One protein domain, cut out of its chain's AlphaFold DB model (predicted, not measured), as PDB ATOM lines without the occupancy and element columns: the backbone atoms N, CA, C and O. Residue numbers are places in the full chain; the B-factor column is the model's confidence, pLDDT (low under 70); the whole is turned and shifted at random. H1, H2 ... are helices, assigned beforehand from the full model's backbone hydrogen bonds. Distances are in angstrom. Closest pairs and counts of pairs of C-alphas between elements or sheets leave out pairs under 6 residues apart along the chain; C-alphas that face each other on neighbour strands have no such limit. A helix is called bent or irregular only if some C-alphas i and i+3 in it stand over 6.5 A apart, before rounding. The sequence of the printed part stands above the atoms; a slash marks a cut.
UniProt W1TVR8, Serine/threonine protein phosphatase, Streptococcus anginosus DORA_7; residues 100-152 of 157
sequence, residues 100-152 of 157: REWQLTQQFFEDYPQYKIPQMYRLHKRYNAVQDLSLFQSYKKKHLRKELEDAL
ATOM      1  N   ARG A 100     -27.980 -20.241 -12.406       95.62
ATOM      2  CA  ARG A 100     -28.077 -20.812 -13.760       95.62
ATOM      3  C   ARG A 100     -27.207 -20.111 -14.823       95.62
ATOM      4  O   ARG A 100     -26.963 -20.711 -15.871       95.62
ATOM      5  N   GLU A 101     -26.795 -18.871 -14.570       95.62
ATOM      6  CA  GLU A 101     -25.936 -18.010 -15.402       95.62
ATOM      7  C   GLU A 101     -24.460 -18.071 -14.984       95.62
ATOM      8  O   GLU A 101     -23.603 -17.679 -15.769       95.62
ATOM      9  N   TRP A 102     -24.153 -18.589 -13.790       96.38
ATOM     10  CA  TRP A 102     -22.786 -18.651 -13.262       96.38
ATOM     11  C   TRP A 102     -21.862 -19.467 -14.170       96.38
ATOM     12  O   TRP A 102     -22.271 -20.497 -14.724       96.38
ATOM     13  N   GLN A 103     -20.599 -19.044 -14.260       95.12
ATOM     14  CA  GLN A 103     -19.579 -19.738 -15.055       95.12
ATOM     15  C   GLN A 103     -19.352 -21.152 -14.517       95.12
ATOM     16  O   GLN A 103     -19.305 -22.100 -15.296       95.12
ATOM     17  N   LEU A 104     -19.365 -21.324 -13.193       96.69
ATOM     18  CA  LEU A 104     -19.365 -22.620 -12.514       96.69
ATOM     19  C   LEU A 104     -20.426 -23.580 -13.065       96.69
ATOM     20  O   LEU A 104     -20.126 -24.746 -13.324       96.69
ATOM     21  N   THR A 105     -21.664 -23.108 -13.254       96.50
ATOM     22  CA  THR A 105     -22.753 -23.952 -13.765       96.50
ATOM     23  C   THR A 105     -22.484 -24.368 -15.203       96.50
ATOM     24  O   THR A 105     -22.769 -25.504 -15.561       96.50
ATOM     25  N   GLN A 106     -21.930 -23.479 -16.031       95.19
ATOM     26  CA  GLN A 106     -21.507 -23.833 -17.385       95.19
ATOM     27  C   GLN A 106     -20.365 -24.861 -17.365       95.19
ATOM     28  O   GLN A 106     -20.488 -25.886 -18.036       95.19
ATOM     29  N   GLN A 107     -19.323 -24.627 -16.561       97.50
ATOM     30  CA  GLN A 107     -18.147 -25.494 -16.460       97.50
ATOM     31  C   GLN A 107     -18.519 -26.918 -16.041       97.50
ATOM     32  O   GLN A 107     -17.987 -27.876 -16.584       97.50
ATOM     33  N   PHE A 108     -19.508 -27.081 -15.157       98.38
ATOM     34  CA  PHE A 108     -20.002 -28.411 -14.795       98.38
ATOM     35  C   PHE A 108     -20.428 -29.240 -16.018       98.38
ATOM     36  O   PHE A 108     -20.147 -30.430 -16.084       98.38
ATOM     37  N   PHE A 109     -21.090 -28.638 -17.009       97.81
ATOM     38  CA  PHE A 109     -21.483 -29.369 -18.218       97.81
ATOM     39  C   PHE A 109     -20.318 -29.616 -19.171       97.81
ATOM     40  O   PHE A 109     -20.416 -30.501 -20.018       97.81
ATOM     41  N   GLU A 110     -19.258 -28.819 -19.099       97.62
ATOM     42  CA  GLU A 110     -18.034 -29.054 -19.864       97.62
ATOM     43  C   GLU A 110     -17.270 -30.249 -19.283       97.62
ATOM     44  O   GLU A 110     -16.891 -31.142 -20.037       97.62
ATOM     45  N   ASP A 111     -17.176 -30.323 -17.956       98.19
ATOM     46  CA  ASP A 111     -16.505 -31.400 -17.224       98.19
ATOM     47  C   ASP A 111     -17.319 -32.709 -17.215       98.19
ATOM     48  O   ASP A 111     -16.753 -33.802 -17.253       98.19
ATOM     49  N   TYR A 112     -18.653 -32.611 -17.189       98.06
ATOM     50  CA  TYR A 112     -19.577 -33.751 -17.168       98.06
ATOM     51  C   TYR A 112     -20.583 -33.684 -18.332       98.06
ATOM     52  O   TYR A 112     -21.789 -33.464 -18.127       98.06
ATOM     53  N   PRO A 113     -20.125 -33.884 -19.583       97.88
ATOM     54  CA  PRO A 113     -20.952 -33.712 -20.774       97.88
ATOM     55  C   PRO A 113     -22.150 -34.668 -20.849       97.88
ATOM     56  O   PRO A 113     -23.127 -34.346 -21.523       97.88
ATOM     57  N   GLN A 114     -22.131 -35.794 -20.128       97.75
ATOM     58  CA  GLN A 114     -23.248 -36.740 -20.043       97.75
ATOM     59  C   GLN A 114     -24.523 -36.147 -19.421       97.75
ATOM     60  O   GLN A 114     -25.606 -36.681 -19.645       97.75
ATOM     61  N   TYR A 115     -24.422 -35.046 -18.666       97.56
ATOM     62  CA  TYR A 115     -25.591 -34.346 -18.120       97.56
ATOM     63  C   TYR A 115     -26.137 -33.256 -19.055       97.56
ATOM     64  O   TYR A 115     -27.127 -32.601 -18.718       97.56
ATOM     65  N   LYS A 116     -25.520 -33.024 -20.225       97.69
ATOM     66  CA  LYS A 116     -26.043 -32.060 -21.202       97.69
ATOM     67  C   LYS A 116     -27.410 -32.512 -21.716       97.69
ATOM     68  O   LYS A 116     -27.619 -33.672 -22.056       97.69
ATOM     69  N   ILE A 117     -28.325 -31.555 -21.841       97.06
ATOM     70  CA  ILE A 117     -29.653 -31.746 -22.440       97.06
ATOM     71  C   ILE A 117     -29.704 -31.083 -23.822       97.06
ATOM     72  O   ILE A 117     -28.972 -30.122 -24.051       97.06
ATOM     73  N   PRO A 118     -30.608 -31.467 -24.740       97.00
ATOM     74  CA  PRO A 118     -30.655 -30.835 -26.064       97.00
ATOM     75  C   PRO A 118     -30.963 -29.324 -26.027       97.00
ATOM     76  O   PRO A 118     -30.619 -28.595 -26.950       97.00
ATOM     77  N   GLN A 119     -31.582 -28.818 -24.951       95.94
ATOM     78  CA  GLN A 119     -31.915 -27.395 -24.790       95.94
ATOM     79  C   GLN A 119     -30.922 -26.618 -23.908       95.94
ATOM     80  O   GLN A 119     -31.351 -25.818 -23.076       95.94
ATOM     81  N   MET A 120     -29.607 -26.806 -24.086       95.44
ATOM     82  CA  MET A 120     -28.574 -26.093 -23.304       95.44
ATOM     83  C   MET A 120     -28.710 -24.562 -23.323       95.44
ATOM     84  O   MET A 120     -28.355 -23.904 -22.348       95.44
ATOM     85  N   TYR A 121     -29.274 -23.998 -24.395       92.62
ATOM     86  CA  TYR A 121     -29.551 -22.564 -24.526       92.62
ATOM     87  C   TYR A 121     -30.633 -22.054 -23.551       92.62
ATOM     88  O   TYR A 121     -30.735 -20.856 -23.298       92.62
ATOM     89  N   ARG A 122     -31.456 -22.944 -22.974       95.06
ATOM     90  CA  ARG A 122     -32.463 -22.604 -21.959       95.06
ATOM     91  C   ARG A 122     -31.872 -22.778 -20.563       95.06
ATOM     92  O   ARG A 122     -32.004 -23.842 -19.959       95.06
ATOM     93  N   LEU A 123     -31.285 -21.708 -20.025       95.06
ATOM     94  CA  LEU A 123     -30.546 -21.734 -18.753       95.06
ATOM     95  C   LEU A 123     -31.325 -22.355 -17.582       95.06
ATOM     96  O   LEU A 123     -30.749 -23.111 -16.805       95.06
ATOM     97  N   HIS A 124     -32.633 -22.094 -17.471       96.19
ATOM     98  CA  HIS A 124     -33.465 -22.691 -16.418       96.19
ATOM     99  C   HIS A 124     -33.588 -24.216 -16.561       96.19
ATOM    100  O   HIS A 124     -33.413 -24.926 -15.581       96.19
ATOM    101  N   LYS A 125     -33.830 -24.738 -17.775       97.31
ATOM    102  CA  LYS A 125     -33.927 -26.189 -18.008       97.31
ATOM    103  C   LYS A 125     -32.595 -26.872 -17.747       97.31
ATOM    104  O   LYS A 125     -32.561 -27.912 -17.103       97.31
ATOM    105  N   ARG A 126     -31.513 -26.256 -18.232       96.06
ATOM    106  CA  ARG A 126     -30.145 -26.726 -18.018       96.06
ATOM    107  C   ARG A 126     -29.846 -26.855 -16.524       96.06
ATOM    108  O   ARG A 126     -29.459 -27.924 -16.081       96.06
ATOM    109  N   TYR A 127     -30.058 -25.792 -15.749       97.69
ATOM    110  CA  TYR A 127     -29.808 -25.815 -14.306       97.69
ATOM    111  C   TYR A 127     -30.698 -26.835 -13.580       97.69
ATOM    112  O   TYR A 127     -30.196 -27.630 -12.789       97.69
ATOM    113  N   ASN A 128     -31.992 -26.885 -13.911       97.75
ATOM    114  CA  ASN A 128     -32.925 -27.820 -13.282       97.75
ATOM    115  C   ASN A 128     -32.574 -29.294 -13.532       97.75
ATOM    116  O   ASN A 128     -32.918 -30.133 -12.710       97.75
ATOM    117  N   ALA A 129     -31.879 -29.612 -14.629       97.06
ATOM    118  CA  ALA A 129     -31.444 -30.976 -14.924       97.06
ATOM    119  C   ALA A 129     -30.366 -31.498 -13.955       97.06
ATOM    120  O   ALA A 129     -30.183 -32.707 -13.854       97.06
ATOM    121  N   VAL A 130     -29.645 -30.604 -13.267       98.00
ATOM    122  CA  VAL A 130     -28.491 -30.976 -12.428       98.00
ATOM    123  C   VAL A 130     -28.584 -30.486 -10.989       98.00
ATOM    124  O   VAL A 130     -27.856 -31.000 -10.146       98.00
ATOM    125  N   GLN A 131     -29.459 -29.523 -10.683       97.50
ATOM    126  CA  GLN A 131     -29.470 -28.842  -9.383       97.50
ATOM    127  C   GLN A 131     -29.603 -29.798  -8.191       97.50
ATOM    128  O   GLN A 131     -28.949 -29.573  -7.184       97.50
ATOM    129  N   ASP A 132     -30.367 -30.883  -8.305       97.69
ATOM    130  CA  ASP A 132     -30.605 -31.810  -7.189       97.69
ATOM    131  C   ASP A 132     -29.599 -32.973  -7.139       97.69
ATOM    132  O   ASP A 132     -29.623 -33.790  -6.220       97.69
ATOM    133  N   LEU A 133     -28.672 -33.051  -8.102       98.25
ATOM    134  CA  LEU A 133     -27.641 -34.082  -8.114       98.25
ATOM    135  C   LEU A 133     -26.623 -33.822  -7.001       98.25
ATOM    136  O   LEU A 133     -26.012 -32.752  -6.939       98.25
ATOM    137  N   SER A 134     -26.355 -34.837  -6.176       98.44
ATOM    138  CA  SER A 134     -25.306 -34.776  -5.146       98.44
ATOM    139  C   SER A 134     -23.952 -34.378  -5.741       98.44
ATOM    140  O   SER A 134     -23.268 -33.513  -5.197       98.44
ATOM    141  N   LEU A 135     -23.620 -34.923  -6.917       98.50
ATOM    142  CA  LEU A 135     -22.418 -34.584  -7.677       98.50
ATOM    143  C   LEU A 135     -22.334 -33.085  -8.001       98.50
ATOM    144  O   LEU A 135     -21.299 -32.464  -7.756       98.50
ATOM    145  N   PHE A 136     -23.416 -32.484  -8.505       98.44
ATOM    146  CA  PHE A 136     -23.446 -31.054  -8.817       98.44
ATOM    147  C   PHE A 136     -23.348 -30.198  -7.550       98.44
ATOM    148  O   PHE A 136     -22.646 -29.190  -7.537       98.44
ATOM    149  N   GLN A 137     -23.991 -30.605  -6.455       98.38
ATOM    150  CA  GLN A 137     -23.906 -29.891  -5.179       98.38
ATOM    151  C   GLN A 137     -22.480 -29.904  -4.609       98.38
ATOM    152  O   GLN A 137     -21.979 -28.863  -4.172       98.38
ATOM    153  N   SER A 138     -21.790 -31.047  -4.670       98.50
ATOM    154  CA  SER A 138     -20.381 -31.160  -4.280       98.50
ATOM    155  C   SER A 138     -19.465 -30.345  -5.194       98.50
ATOM    156  O   SER A 138     -18.602 -29.619  -4.695       98.50
ATOM    157  N   TYR A 139     -19.685 -30.403  -6.511       98.50
ATOM    158  CA  TYR A 139     -18.962 -29.589  -7.488       98.50
ATOM    159  C   TYR A 139     -19.133 -28.096  -7.187       98.50
ATOM    160  O   TYR A 139     -18.158 -27.368  -7.013       98.50
ATOM    161  N   LYS A 140     -20.376 -27.646  -7.000       97.75
ATOM    162  CA  LYS A 140     -20.682 -26.261  -6.647       97.75
ATOM    163  C   LYS A 140     -19.963 -25.834  -5.376       97.75
ATOM    164  O   LYS A 140     -19.311 -24.800  -5.385       97.75
ATOM    165  N   LYS A 141     -20.006 -26.634  -4.306       98.06
ATOM    166  CA  LYS A 141     -19.299 -26.319  -3.054       98.06
ATOM    167  C   LYS A 141     -17.786 -26.188  -3.259       98.06
ATOM    168  O   LYS A 141     -17.184 -25.272  -2.707       98.06
ATOM    169  N   LYS A 142     -17.186 -27.070  -4.064       98.31
ATOM    170  CA  LYS A 142     -15.750 -27.051  -4.382       98.31
ATOM    171  C   LYS A 142     -15.340 -25.794  -5.160       98.31
ATOM    172  O   LYS A 142     -14.293 -25.225  -4.873       98.31
ATOM    173  N   HIS A 143     -16.157 -25.363  -6.119       98.19
ATOM    174  CA  HIS A 143     -15.820 -24.272  -7.043       98.19
ATOM    175  C   HIS A 143     -16.404 -22.904  -6.641       98.19
ATOM    176  O   HIS A 143     -16.047 -21.892  -7.242       98.19
ATOM    177  N   LEU A 144     -17.251 -22.843  -5.605       97.69
ATOM    178  CA  LEU A 144     -17.945 -21.622  -5.178       97.69
ATOM    179  C   LEU A 144     -16.986 -20.472  -4.861       97.69
ATOM    180  O   LEU A 144     -17.240 -19.344  -5.266       97.69
ATOM    181  N   ARG A 145     -15.884 -20.755  -4.157       97.75
ATOM    182  CA  ARG A 145     -14.886 -19.733  -3.810       97.75
ATOM    183  C   ARG A 145     -14.379 -19.019  -5.064       97.75
ATOM    184  O   ARG A 145     -14.446 -17.799  -5.120       97.75
ATOM    185  N   LYS A 146     -13.957 -19.783  -6.076       97.12
ATOM    186  CA  LYS A 146     -13.444 -19.236  -7.336       97.12
ATOM    187  C   LYS A 146     -14.514 -18.444  -8.091       97.12
ATOM    188  O   LYS A 146     -14.230 -17.360  -8.579       97.12
ATOM    189  N   GLU A 147     -15.749 -18.950  -8.137       97.19
ATOM    190  CA  GLU A 147     -16.873 -18.255  -8.782       97.19
ATOM    191  C   GLU A 147     -17.134 -16.872  -8.163       97.19
ATOM    192  O   GLU A 147     -17.411 -15.918  -8.895       97.19
ATOM    193  N   LEU A 148     -17.044 -16.770  -6.831       96.19
ATOM    194  CA  LEU A 148     -17.199 -15.512  -6.098       96.19
ATOM    195  C   LEU A 148     -15.979 -14.601  -6.265       96.19
ATOM    196  O   LEU A 148     -16.162 -13.415  -6.512       96.19
ATOM    197  N   GLU A 149     -14.759 -15.138  -6.183       95.62
ATOM    198  CA  GLU A 149     -13.518 -14.389  -6.432       95.62
ATOM    199  C   GLU A 149     -13.520 -13.755  -7.834       95.62
ATOM    200  O   GLU A 149     -13.194 -12.580  -7.984       95.62
ATOM    201  N   ASP A 150     -13.989 -14.481  -8.849       94.06
ATOM    202  CA  ASP A 150     -14.105 -13.978 -10.224       94.06
ATOM    203  C   ASP A 150     -15.184 -12.902 -10.407       94.06
ATOM    204  O   ASP A 150     -15.177 -12.188 -11.413       94.06
ATOM    205  N   ALA A 151     -16.112 -12.776  -9.456       93.88
ATOM    206  CA  ALA A 151     -17.109 -11.709  -9.434       93.88
ATOM    207  C   ALA A 151     -16.601 -10.432  -8.740       93.88
ATOM    208  O   ALA A 151     -17.243  -9.386  -8.838       93.88
ATOM    209  N   LEU A 152     -15.461 -10.492  -8.041       93.88
ATOM    210  CA  LEU A 152     -14.901  -9.334  -7.353       93.88
ATOM    211  C   LEU A 152     -14.207  -8.385  -8.334       93.88
ATOM    212  O   LEU A 152     -13.590  -8.793  -9.323       93.88
TER     213      LEU A 152
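What this domain is: This is residues 100 to 152 of the 157 residues of the protein "Serine/threonine protein phosphatase" of Streptococcus anginosus DORA_7 (UniProt W1TVR8). A long kinked helix, H3, has the short helix H1 packed on it at a steep angle, and a still shorter helix, H2, sits to the side near H1 and off H3. The printed part has 53 residues with three named helices, in the order H1, H2, H3, and no named strand; the class is all helix. It is compact, with a radius of gyration of the C-alphas of 10.8 A and spans of 32 by 21 by 17 A.

Where its parts are: H1, residues 103 to 111, begins at C-alpha 103 (-19.579, -19.738, -15.055) and is 12.3 A long. H2 is residues 123 to 128, 8.5 A. H3, residues 134 to 149, measures 23.6 A and ends at C-alpha 149 (-13.518, -14.389, -6.432). H3 is irregular, with C-alphas 142 and 145 7.4 A apart, and has a kink of 47 degrees near residue 143.

How they stand to each other: H1 and H3 touch, opposite ways at a steep tilt of 47 degrees; their closest C-alphas, Leu 104 and Glu 147, are 6.3 A apart. H1 and H2 are close but not clearly touching, their closest C-alphas, Thr 105 and Tyr 127, being 7.3 A apart. H2 and H3 are apart. Every O i to N i+4 pair is within hydrogen-bond range in H2, against 4 of 5 in H1 and 10 of 12 in H3.

The domain as a whole: The C-alphas farthest apart, Pro 118 and Leu 152, are 32.6 A apart. The link from H1 to H2 is long, that from H2 to H3 tight. The printed part has no cut, and no printed residue is under 70 in pLDDT.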